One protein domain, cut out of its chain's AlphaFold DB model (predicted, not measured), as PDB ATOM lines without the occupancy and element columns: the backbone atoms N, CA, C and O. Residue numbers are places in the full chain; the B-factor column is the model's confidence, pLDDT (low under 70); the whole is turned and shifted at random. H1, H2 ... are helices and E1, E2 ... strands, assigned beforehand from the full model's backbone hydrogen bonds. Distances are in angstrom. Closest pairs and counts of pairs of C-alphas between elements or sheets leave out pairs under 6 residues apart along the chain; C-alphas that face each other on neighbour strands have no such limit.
ATOM      1  N   ALA A  40      43.872  51.881  22.471       90.56
ATOM      2  CA  ALA A  40      43.594  50.460  22.638       90.56
ATOM      3  C   ALA A  40      43.194  49.827  21.310       90.56
ATOM      4  O   ALA A  40      42.496  50.433  20.501       90.56
ATOM      5  N   VAL A  41      43.642  48.591  21.103       90.62
ATOM      6  CA  VAL A  41      43.405  47.847  19.862       90.62
ATOM      7  C   VAL A  41      42.510  46.659  20.156       90.62
ATOM      8  O   VAL A  41      42.864  45.808  20.973       90.62
ATOM      9  N   PHE A  42      41.385  46.588  19.454       89.50
ATOM     10  CA  PHE A  42      40.478  45.449  19.460       89.50
ATOM     11  C   PHE A  42      40.481  44.856  18.056       89.50
ATOM     12  O   PHE A  42      40.061  45.506  17.102       89.50
ATOM     13  N   TRP A  43      41.029  43.654  17.920       88.06
ATOM     14  CA  TRP A  43      41.205  42.994  16.632       88.06
ATOM     15  C   TRP A  43      40.329  41.749  16.562       88.06
ATOM     16  O   TRP A  43      40.559  40.789  17.290       88.06
ATOM     17  N   ASP A  44      39.340  41.745  15.678       86.12
ATOM     18  CA  ASP A  44      38.640  40.519  15.309       86.12
ATOM     19  C   ASP A  44      39.456  39.720  14.273       86.12
ATOM     20  O   ASP A  44      39.739  40.205  13.172       86.12
ATOM     21  N   LEU A  45      39.883  38.510  14.648       78.62
ATOM     22  CA  LEU A  45      40.695  37.637  13.796       78.62
ATOM     23  C   LEU A  45      39.872  36.833  12.778       78.62
ATOM     24  O   LEU A  45      40.476  36.150  11.948       78.62
ATOM     25  N   ASP A  46      38.534  36.887  12.812       66.50
ATOM     26  CA  ASP A  46      37.689  36.160  11.851       66.50
ATOM     27  C   ASP A  46      37.623  36.816  10.458       66.50
ATOM     28  O   ASP A  46      37.199  36.185   9.482       66.50
ATOM     29  N   ASN A  47      38.164  38.028  10.305       56.59
ATOM     30  CA  ASN A  47      38.402  38.627   8.997       56.59
ATOM     31  C   ASN A  47      39.548  37.901   8.287       56.59
ATOM     32  O   ASN A  47      40.707  38.234   8.515       56.59
ATOM     33  N   LYS A  48      39.227  36.924   7.421       55.94
ATOM     34  CA  LYS A  48      40.181  36.215   6.540       55.94
ATOM     35  C   LYS A  48      41.099  37.225   5.828       55.94
ATOM     36  O   LYS A  48      40.688  37.780   4.806       55.94
ATOM     37  N   PRO A  49      42.334  37.464   6.304       47.78
ATOM     38  CA  PRO A  49      43.236  38.358   5.610       47.78
ATOM     39  C   PRO A  49      43.802  37.619   4.391       47.78
ATOM     40  O   PRO A  49      43.874  36.384   4.393       47.78
ATOM     41  N   PRO A  50      44.226  38.331   3.335       50.34
ATOM     42  CA  PRO A  50      44.974  37.697   2.261       50.34
ATOM     43  C   PRO A  50      46.190  36.972   2.860       50.34
ATOM     44  O   PRO A  50      46.949  37.539   3.644       50.34
ATOM     45  N   ASN A  51      46.341  35.694   2.499       61.22
ATOM     46  CA  ASN A  51      47.235  34.694   3.109       61.22
ATOM     47  C   ASN A  51      48.748  34.978   2.971       61.22
ATOM     48  O   ASN A  51      49.561  34.065   3.112       61.22
ATOM     49  N   THR A  52      49.133  36.202   2.626       68.44
ATOM     50  CA  THR A  52      50.487  36.550   2.190       68.44
ATOM     51  C   THR A  52      51.365  37.065   3.328       68.44
ATOM     52  O   THR A  52      52.585  36.999   3.219       68.44
ATOM     53  N   ILE A  53      50.771  37.575   4.414       76.31
ATOM     54  CA  ILE A  53      51.512  38.187   5.528       76.31
ATOM     55  C   ILE A  53      51.474  37.255   6.751       76.31
ATOM     56  O   ILE A  53      50.380  36.911   7.206       76.31
ATOM     57  N   PRO A  54      52.631  36.868   7.320       80.38
ATOM     58  CA  PRO A  54      52.679  36.144   8.589       80.38
ATOM     59  C   PRO A  54      52.019  36.957   9.726       80.38
ATOM     60  O   PRO A  54      52.327  38.141   9.862       80.38
ATOM     61  N   PRO A  55      51.135  36.403  10.576       83.62
ATOM     62  CA  PRO A  55      50.502  37.085  11.705       83.62
ATOM     63  C   PRO A  55      51.430  37.811  12.653       83.62
ATOM     64  O   PRO A  55      51.036  38.873  13.127       83.62
ATOM     65  N   TYR A  56      52.633  37.299  12.925       86.31
ATOM     66  CA  TYR A  56      53.602  38.084  13.689       86.31
ATOM     67  C   TYR A  56      53.877  39.434  13.007       86.31
ATOM     68  O   TYR A  56      53.730  40.484  13.632       86.31
ATOM     69  N   ASP A  57      54.184  39.417  11.709       88.38
ATOM     70  CA  ASP A  57      54.465  40.628  10.937       88.38
ATOM     71  C   ASP A  57      53.223  41.511  10.803       88.38
ATOM     72  O   ASP A  57      53.325  42.729  10.916       88.38
ATOM     73  N   ALA A  58      52.041  40.918  10.604       88.31
ATOM     74  CA  ALA A  58      50.782  41.655  10.538       88.31
ATOM     75  C   ALA A  58      50.497  42.403  11.852       88.31
ATOM     76  O   ALA A  58      50.183  43.592  11.833       88.31
ATOM     77  N   ALA A  59      50.676  41.733  12.994       90.25
ATOM     78  CA  ALA A  59      50.484  42.318  14.316       90.25
ATOM     79  C   ALA A  59      51.510  43.414  14.625       90.25
ATOM     80  O   ALA A  59      51.146  44.472  15.140       90.25
ATOM     81  N   VAL A  60      52.785  43.190  14.287       92.25
ATOM     82  CA  VAL A  60      53.840  44.199  14.452       92.25
ATOM     83  C   VAL A  60      53.542  45.424  13.590       92.25
ATOM     84  O   VAL A  60      53.561  46.538  14.105       92.25
ATOM     85  N   ARG A  61      53.196  45.237  12.311       92.25
ATOM     86  CA  ARG A  61      52.830  46.336  11.403       92.25
ATOM     87  C   ARG A  61      51.617  47.114  11.906       92.25
ATOM     88  O   ARG A  61      51.650  48.339  11.889       92.25
ATOM     89  N   LEU A  62      50.588  46.423  12.405       90.88
ATOM     90  CA  LEU A  62      49.408  47.052  13.000       90.88
ATOM     91  C   LEU A  62      49.793  47.922  14.203       90.88
ATOM     92  O   LEU A  62      49.411  49.086  14.275       90.88
ATOM     93  N   ARG A  63      50.596  47.395  15.133       91.94
ATOM     94  CA  ARG A  63      51.046  48.159  16.304       91.94
ATOM     95  C   ARG A  63      51.943  49.334  15.925       91.94
ATOM     96  O   ARG A  63      51.808  50.399  16.514       91.94
ATOM     97  N   LEU A  64      52.833  49.169  14.948       92.81
ATOM     98  CA  LEU A  64      53.670  50.264  14.454       92.81
ATOM     99  C   LEU A  64      52.812  51.387  13.858       92.81
ATOM    100  O   LEU A  64      53.004  52.543  14.219       92.81
ATOM    101  N   ALA A  65      51.825  51.042  13.027       91.81
ATOM    102  CA  ALA A  65      50.898  52.010  12.443       91.81
ATOM    103  C   ALA A  65      50.049  52.729  13.504       91.81
ATOM    104  O   ALA A  65      49.786  53.917  13.382       91.81
ATOM    105  N   LEU A  66      49.641  52.038  14.570       91.56
ATOM    106  CA  LEU A  66      48.842  52.636  15.643       91.56
ATOM    107  C   LEU A  66      49.678  53.452  16.636       91.56
ATOM    108  O   LEU A  66      49.144  54.339  17.294       91.56
ATOM    109  N   SER A  67      50.988  53.204  16.717       90.50
ATOM    110  CA  SER A  67      51.889  53.967  17.591       90.50
ATOM    111  C   SER A  67      52.024  55.430  17.160       90.50
ATOM    112  O   SER A  67      52.354  56.272  17.989       90.50
ATOM    113  N   SER A  68      51.731  55.760  15.894       90.31
ATOM    114  CA  SER A  68      51.678  57.155  15.443       90.31
ATOM    115  C   SER A  68      50.427  57.902  15.920       90.31
ATOM    116  O   SER A  68      50.405  59.125  15.842       90.31
ATOM    117  N   LEU A  69      49.390  57.197  16.390       89.75
ATOM    118  CA  LEU A  69      48.164  57.808  16.922       89.75
ATOM    119  C   LEU A  69      48.279  58.138  18.418       89.75
ATOM    120  O   LEU A  69      47.616  59.053  18.896       89.75
ATOM    121  N   GLY A  70      49.117  57.403  19.151       90.75
ATOM    122  CA  GLY A  70      49.333  57.581  20.584       90.75
ATOM    123  C   GLY A  70      49.944  56.339  21.243       90.75
ATOM    124  O   GLY A  70      50.142  55.310  20.587       90.75
ATOM    125  N   PRO A  71      50.269  56.401  22.547       90.69
ATOM    126  CA  PRO A  71      50.844  55.270  23.265       90.69
ATOM    127  C   PRO A  71      49.842  54.113  23.350       90.69
ATOM    128  O   PRO A  71      48.744  54.250  23.888       90.69
ATOM    129  N   ILE A  72      50.221  52.942  22.835       90.81
ATOM    130  CA  ILE A  72      49.351  51.760  22.851       90.81
ATOM    131  C   ILE A  72      49.301  51.177  24.265       90.81
ATOM    132  O   ILE A  72      50.284  50.607  24.744       90.81
ATOM    133  N   ARG A  73      48.139  51.259  24.918       89.06
ATOM    134  CA  ARG A  73      47.928  50.756  26.282       89.06
ATOM    135  C   ARG A  73      47.799  49.238  26.326       89.06
ATOM    136  O   ARG A  73      48.341  48.601  27.230       89.06
ATOM    137  N   PHE A  74      47.058  48.677  25.374       88.00
ATOM    138  CA  PHE A  74      46.917  47.240  25.173       88.00
ATOM    139  C   PHE A  74      46.411  46.930  23.762       88.00
ATOM    140  O   PHE A  74      45.759  47.747  23.112       88.00
ATOM    141  N   ALA A  75      46.688  45.710  23.311       91.94
ATOM    142  CA  ALA A  75      46.117  45.137  22.105       91.94
ATOM    143  C   ALA A  75      45.496  43.779  22.442       91.94
ATOM    144  O   ALA A  75      46.146  42.912  23.040       91.94
ATOM    145  N   VAL A  76      44.226  43.606  22.088       91.75
ATOM    146  CA  VAL A  76      43.460  42.383  22.323       91.75
ATOM    147  C   VAL A  76      42.894  41.896  20.999       91.75
ATOM    148  O   VAL A  76      42.180  42.618  20.314       91.75
ATOM    149  N   ALA A  77      43.211  40.654  20.660       90.19
ATOM    150  CA  ALA A  77      42.648  39.932  19.543       90.19
ATOM    151  C   ALA A  77      41.595  38.934  20.032       90.19
ATOM    152  O   ALA A  77      41.838  38.167  20.971       90.19
ATOM    153  N   TYR A  78      40.442  38.938  19.383       87.50
ATOM    154  CA  TYR A  78      39.343  38.015  19.613       87.50
ATOM    155  C   TYR A  78      39.363  36.967  18.519       87.50
ATOM    156  O   TYR A  78      39.522  37.279  17.342       87.50
ATOM    157  N   ALA A  79      39.281  35.711  18.933       82.06
ATOM    158  CA  ALA A  79      39.454  34.584  18.043       82.06
ATOM    159  C   ALA A  79      38.390  33.539  18.324       82.06
ATOM    160  O   ALA A  79      38.205  33.125  19.475       82.06
ATOM    161  N   ASN A  80      37.753  33.068  17.264       83.38
ATOM    162  CA  ASN A  80      36.857  31.937  17.341       83.38
ATOM    163  C   ASN A  80      37.646  30.615  17.289       83.38
ATOM    164  O   ASN A  80      38.831  30.597  16.930       83.38
ATOM    165  N   SER A  81      37.032  29.471  17.617       77.12
ATOM    166  CA  SER A  81      37.749  28.188  17.514       77.12
ATOM    167  C   SER A  81      38.147  27.887  16.065       77.12
ATOM    168  O   SER A  81      39.196  27.280  15.818       77.12
ATOM    169  N   HIS A  82      37.342  28.346  15.099       74.06
ATOM    170  CA  HIS A  82      37.607  28.173  13.673       74.06
ATOM    171  C   HIS A  82      38.847  28.941  13.195       74.06
ATOM    172  O   HIS A  82      39.591  28.421  12.359       74.06
ATOM    173  N   THR A  83      39.135  30.114  13.770       74.75
ATOM    174  CA  THR A  83      40.305  30.937  13.431       74.75
ATOM    175  C   THR A  83      41.617  30.151  13.597       74.75
ATOM    176  O   THR A  83      42.529  30.245  12.775       74.75
ATOM    177  N   PHE A  84      41.696  29.273  14.604       73.12
ATOM    178  CA  PHE A  84      42.872  28.428  14.866       73.12
ATOM    179  C   PHE A  84      42.959  27.171  13.988       73.12
ATOM    180  O   PHE A  84      43.960  26.452  14.036       73.12
ATOM    181  N   ARG A  85      41.929  26.868  13.185       71.25
ATOM    182  CA  ARG A  85      41.923  25.709  12.274       71.25
ATOM    183  C   ARG A  85      42.571  26.010  10.927       71.25
ATOM    184  O   ARG A  85      42.818  25.074  10.164       71.25
ATOM    185  N   HIS A  86      42.836  27.278  10.617       73.38
ATOM    186  CA  HIS A  86      43.461  27.647   9.355       73.38
ATOM    187  C   HIS A  86      44.873  27.048   9.238       73.38
ATOM    188  O   HIS A  86      45.716  27.179  10.124       73.38
ATOM    189  N   LEU A 188      49.316  30.850  15.664       79.38
ATOM    190  CA  LEU A 188      48.689  32.148  15.506       79.38
ATOM    191  C   LEU A 188      48.588  32.818  16.869       79.38
ATOM    192  O   LEU A 188      48.926  33.984  17.010       79.38
ATOM    193  N   ARG A 189      48.187  32.055  17.892       83.25
ATOM    194  CA  ARG A 189      48.165  32.537  19.269       83.25
ATOM    195  C   ARG A 189      49.555  32.975  19.713       83.25
ATOM    196  O   ARG A 189      49.706  34.090  20.193       83.25
ATOM    197  N   GLU A 190      50.536  32.096  19.577       85.06
ATOM    198  CA  GLU A 190      51.901  32.300  20.052       85.06
ATOM    199  C   GLU A 190      52.584  33.453  19.303       85.06
ATOM    200  O   GLU A 190      53.283  34.263  19.906       85.06
ATOM    201  N   GLU A 191      52.342  33.575  18.000       86.38
ATOM    202  CA  GLU A 191      52.856  34.642  17.150       86.38
ATOM    203  C   GLU A 191      52.248  35.998  17.499       86.38
ATOM    204  O   GLU A 191      52.991  36.968  17.650       86.38
ATOM    205  N   LEU A 192      50.930  36.068  17.698       89.56
ATOM    206  CA  LEU A 192      50.261  37.293  18.136       89.56
ATOM    207  C   LEU A 192      50.706  37.699  19.546       89.56
ATOM    208  O   LEU A 192      51.033  38.863  19.777       89.56
ATOM    209  N   GLN A 193      50.814  36.739  20.467       90.56
ATOM    210  CA  GLN A 193      51.326  36.982  21.817       90.56
ATOM    211  C   GLN A 193      52.767  37.494  21.791       90.56
ATOM    212  O   GLN A 193      53.085  38.460  22.483       90.56
ATOM    213  N   ARG A 194      53.625  36.915  20.943       91.25
ATOM    214  CA  ARG A 194      55.002  37.379  20.729       91.25
ATOM    215  C   ARG A 194      55.058  38.796  20.150       91.25
ATOM    216  O   ARG A 194      55.987  39.534  20.458       91.25
ATOM    217  N   ALA A 195      54.071  39.195  19.349       90.44
ATOM    218  CA  ALA A 195      53.917  40.567  18.860       90.44
ATOM    219  C   ALA A 195      53.299  41.528  19.902       90.44
ATOM    220  O   ALA A 195      53.118  42.715  19.623       90.44
ATOM    221  N   GLY A 196      52.984  41.048  21.110       90.88
ATOM    222  CA  GLY A 196      52.373  41.829  22.188       90.88
ATOM    223  C   GLY A 196      50.865  42.040  22.031       90.88
ATOM    224  O   GLY A 196      50.322  42.988  22.593       90.88
ATOM    225  N   VAL A 197      50.192  41.174  21.271       91.75
ATOM    226  CA  VAL A 197      48.732  41.131  21.145       91.75
ATOM    227  C   VAL A 197      48.196  39.980  21.994       91.75
ATOM    228  O   VAL A 197      48.507  38.810  21.774       91.75
ATOM    229  N   SER A 198      47.378  40.304  22.991       91.69
ATOM    230  CA  SER A 198      46.727  39.299  23.836       91.69
ATOM    231  C   SER A 198      45.588  38.620  23.074       91.69
ATOM    232  O   SER A 198      44.804  39.297  22.427       91.69
ATOM    233  N   VAL A 199      45.474  37.288  23.128       89.44
ATOM    234  CA  VAL A 199      44.478  36.541  22.334       89.44
ATOM    235  C   VAL A 199      43.418  35.913  23.234       89.44
ATOM    236  O   VAL A 199      43.721  34.981  23.989       89.44
ATOM    237  N   ARG A 200      42.166  36.364  23.113       88.56
ATOM    238  CA  ARG A 200      40.994  35.817  23.809       88.56
ATOM    239  C   ARG A 200      40.251  34.836  22.901       88.56
ATOM    240  O   ARG A 200      39.927  35.168  21.766       88.56
ATOM    241  N   ILE A 201      40.012  33.621  23.399       85.19
ATOM    242  CA  ILE A 201      39.181  32.629  22.702       85.19
ATOM    243  C   ILE A 201      37.729  32.894  23.068       85.19
ATOM    244  O   ILE A 201      37.411  32.983  24.253       85.19
ATOM    245  N   VAL A 202      36.875  32.979  22.059       84.44
ATOM    246  CA  VAL A 202      35.426  33.094  22.207       84.44
ATOM    247  C   VAL A 202      34.767  31.828  21.640       84.44
ATOM    248  O   VAL A 202      35.383  31.103  20.860       84.44
ATOM    249  N   GLY A 203      33.556  31.498  22.095       79.06
ATOM    250  CA  GLY A 203      32.813  30.329  21.606       79.06
ATOM    251  C   GLY A 203      32.295  30.495  20.173       79.06
ATOM    252  O   GLY A 203      32.050  31.612  19.739       79.06
ATOM    253  N   ASP A 204      32.038  29.380  19.482       76.81
ATOM    254  CA  ASP A 204      31.715  29.330  18.040       76.81
ATOM    255  C   ASP A 204      30.314  29.805  17.624       76.81
ATOM    256  O   ASP A 204      29.959  29.692  16.451       76.81
ATOM    257  N   LEU A 205      29.499  30.318  18.546       76.56
ATOM    258  CA  LEU A 205      28.176  30.826  18.178       76.56
ATOM    259  C   LEU A 205      28.319  32.099  17.316       76.56
ATOM    260  O   LEU A 205      29.271  32.857  17.512       76.56
ATOM    261  N   PRO A 206      27.387  32.358  16.381       70.50
ATOM    262  CA  PRO A 206      27.388  33.594  15.602       70.50
ATOM    263  C   PRO A 206      27.451  34.830  16.511       70.50
ATOM    264  O   PRO A 206      26.840  34.841  17.580       70.50
ATOM    265  N   GLU A 207      28.197  35.854  16.084       75.25
ATOM    266  CA  GLU A 207      28.312  37.172  16.741       75.25
ATOM    267  C   GLU A 207      28.914  37.178  18.158       75.25
ATOM    268  O   GLU A 207      28.967  38.217  18.818       75.25
ATOM    269  N   THR A 208      29.396  36.047  18.673       77.88
ATOM    270  CA  THR A 208      29.987  36.002  20.018       77.88
ATOM    271  C   THR A 208      31.253  36.835  20.127       77.88
ATOM    272  O   THR A 208      31.440  37.508  21.140       77.88
ATOM    273  N   ALA A 209      32.117  36.788  19.108       75.50
ATOM    274  CA  ALA A 209      33.334  37.582  19.042       75.50
ATOM    275  C   ALA A 209      32.989  39.074  19.010       75.50
ATOM    276  O   ALA A 209      33.524  39.831  19.817       75.50
ATOM    277  N   ASP A 210      32.012  39.463  18.187       79.25
ATOM    278  CA  ASP A 210      31.525  40.841  18.091       79.25
ATOM    279  C   ASP A 210      30.927  41.338  19.405       79.25
ATOM    280  O   ASP A 210      31.173  42.475  19.809       79.25
ATOM    281  N   ARG A 211      30.142  40.497  20.088       83.44
ATOM    282  CA  ARG A 211      29.564  40.825  21.394       83.44
ATOM    283  C   ARG A 211      30.653  40.971  22.453       83.44
ATOM    284  O   ARG A 211      30.687  41.987  23.133       83.44
ATOM    285  N   ALA A 212      31.573  40.011  22.554       83.12
ATOM    286  CA  ALA A 212      32.669  40.048  23.524       83.12
ATOM    287  C   ALA A 212      33.645  41.215  23.275       83.12
ATOM    288  O   ALA A 212      34.244  41.751  24.213       83.12
ATOM    289  N   LEU A 213      33.819  41.603  22.011       84.69
ATOM    290  CA  LEU A 213      34.576  42.781  21.609       84.69
ATOM    291  C   LEU A 213      33.847  44.057  22.040       84.69
ATOM    292  O   LEU A 213      34.444  44.876  22.735       84.69
ATOM    293  N   ARG A 214      32.553  44.192  21.711       84.00
ATOM    294  CA  ARG A 214      31.719  45.343  22.100       84.00
ATOM    295  C   ARG A 214      31.634  45.515  23.616       84.00
ATOM    296  O   ARG A 214      31.856  46.616  24.108       84.00
ATOM    297  N   GLU A 215      31.384  44.440  24.356       86.44
ATOM    298  CA  GLU A 215      31.333  44.448  25.823       86.44
ATOM    299  C   GLU A 215      32.651  44.942  26.430       86.44
ATOM    300  O   GLU A 215      32.646  45.786  27.324       86.44
ATOM    301  N   HIS A 216      33.793  44.473  25.916       85.00
ATOM    302  CA  HIS A 216      35.092  44.908  26.423       85.00
ATOM    303  C   HIS A 216      35.416  46.352  26.035       85.00
ATOM    304  O   HIS A 216      36.008  47.063  26.842       85.00
ATOM    305  N   MET A 217      35.018  46.806  24.841       85.31
ATOM    306  CA  MET A 217      35.149  48.212  24.454       85.31
ATOM    307  C   MET A 217      34.390  49.113  25.431       85.31
ATOM    308  O   MET A 217      35.000  50.005  26.020       85.31
ATOM    309  N   VAL A 218      33.107  48.825  25.673       85.31
ATOM    310  CA  VAL A 218      32.269  49.574  26.623       85.31
ATOM    311  C   VAL A 218      32.891  49.558  28.021       85.31
ATOM    312  O   VAL A 218      33.148  50.615  28.587       85.31
ATOM    313  N   GLU A 219      33.281  48.384  28.534       84.38
ATOM    314  CA  GLU A 219      33.943  48.265  29.842       84.38
ATOM    315  C   GLU A 219      35.223  49.116  29.938       84.38
ATOM    316  O   GLU A 219      35.519  49.694  30.986       84.38
ATOM    317  N   THR A 220      36.018  49.180  28.866       82.50
ATOM    318  CA  THR A 220      37.271  49.950  28.858       82.50
ATOM    319  C   THR A 220      37.053  51.456  28.796       82.50
ATOM    320  O   THR A 220      37.834  52.182  29.415       82.50
ATOM    321  N   MET A 221      36.006  51.905  28.097       78.88
ATOM    322  CA  MET A 221      35.621  53.314  28.023       78.88
ATOM    323  C   MET A 221      34.997  53.779  29.346       78.88
ATOM    324  O   MET A 221      35.432  54.792  29.887       78.88
ATOM    325  N   ASP A 222      34.087  52.992  29.928       75.38
ATOM    326  CA  ASP A 222      33.371  53.341  31.165       75.38
ATOM    327  C   ASP A 222      34.277  53.354  32.400       75.38
ATOM    328  O   ASP A 222      34.135  54.192  33.288       75.38
ATOM    329  N   ARG A 223      35.233  52.418  32.485       68.00
ATOM    330  CA  ARG A 223      36.118  52.291  33.659       68.00
ATOM    331  C   ARG A 223      37.362  53.172  33.599       68.00
ATOM    332  O   ARG A 223      38.244  53.003  34.438       68.00
ATOM    333  N   GLY A 224      37.493  54.034  32.589       63.06
ATOM    334  CA  GLY A 224      38.673  54.886  32.428       63.06
ATOM    335  C   GLY A 224      39.987  54.102  32.340       63.06
ATOM    336  O   GLY A 224      41.044  54.634  32.652       63.06
TER     337      GLY A 224
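What this domain is: This is residues 40 to 86 and 188 to 224 of the 228 residues of an uncharacterized protein of Vanilla planifolia (UniProt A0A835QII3). A small parallel sheet of three strands makes a middle layer, with H1 and H2 packed on one face and the longest helix, H3, along the strands on the opposite face. The printed part has 84 residues, with three named helices and three named strands in the order E1, H1, E2, H2, E3, H3; the sheet's order is E1, E2, E3, and the class is mixed. The whole is compact, with a radius of gyration of the C-alphas of 12.9 A and spans of 36 by 29 by 19 A.

How they stand to each other: E1, residues 40 to 44, and E2, residues 72 to 79, are parallel neighbours at 14 degrees; N 41 and O 74, 3.0 A apart, are within hydrogen-bond range. H1, residues 55 to 67, makes with them a strand-helix-strand unit, two parallel neighbour strands with a helix between, whose crossover is right-handed. H1 is over E1 and E2, at a height over the sheet of 10.4 A. E3, residues 198 to 201, is parallel to E2 at 25 degrees, with N 77 and O 198 at 2.7 A. H2, residues 188 to 194, is over E3 on the same face as H1. Residues 55 to 59 of H1 alone touch H2 at a steep tilt of 47 degrees, the same way; the closest C-alphas, of Tyr 56 and Glu 191, are 4.9 A apart. H3, residues 208 to 222, is on the opposite face over E1 and E2; its closest C-alpha to E2 is Ala 209, 6.1 A from that of Tyr 78. In H1, H2 and H3 every O i to N i+4 pair is within hydrogen-bond range.

Where its parts are: E1 begins at C-alpha 40 (43.594, 50.460, 22.638). H1 spans 17.9 A, E2 20.4 A and H3 20.9 A, ending at C-alpha 222 (33.371, 53.341, 31.165).

The domain as a whole: Residues 87 to 187 are not printed; C-alphas 86 and 188 are 9.2 A apart across this cut. Of the links printed whole, none is long. In this predicted model, pLDDT is under 70 at residues 46 to 52 and 223 to 224.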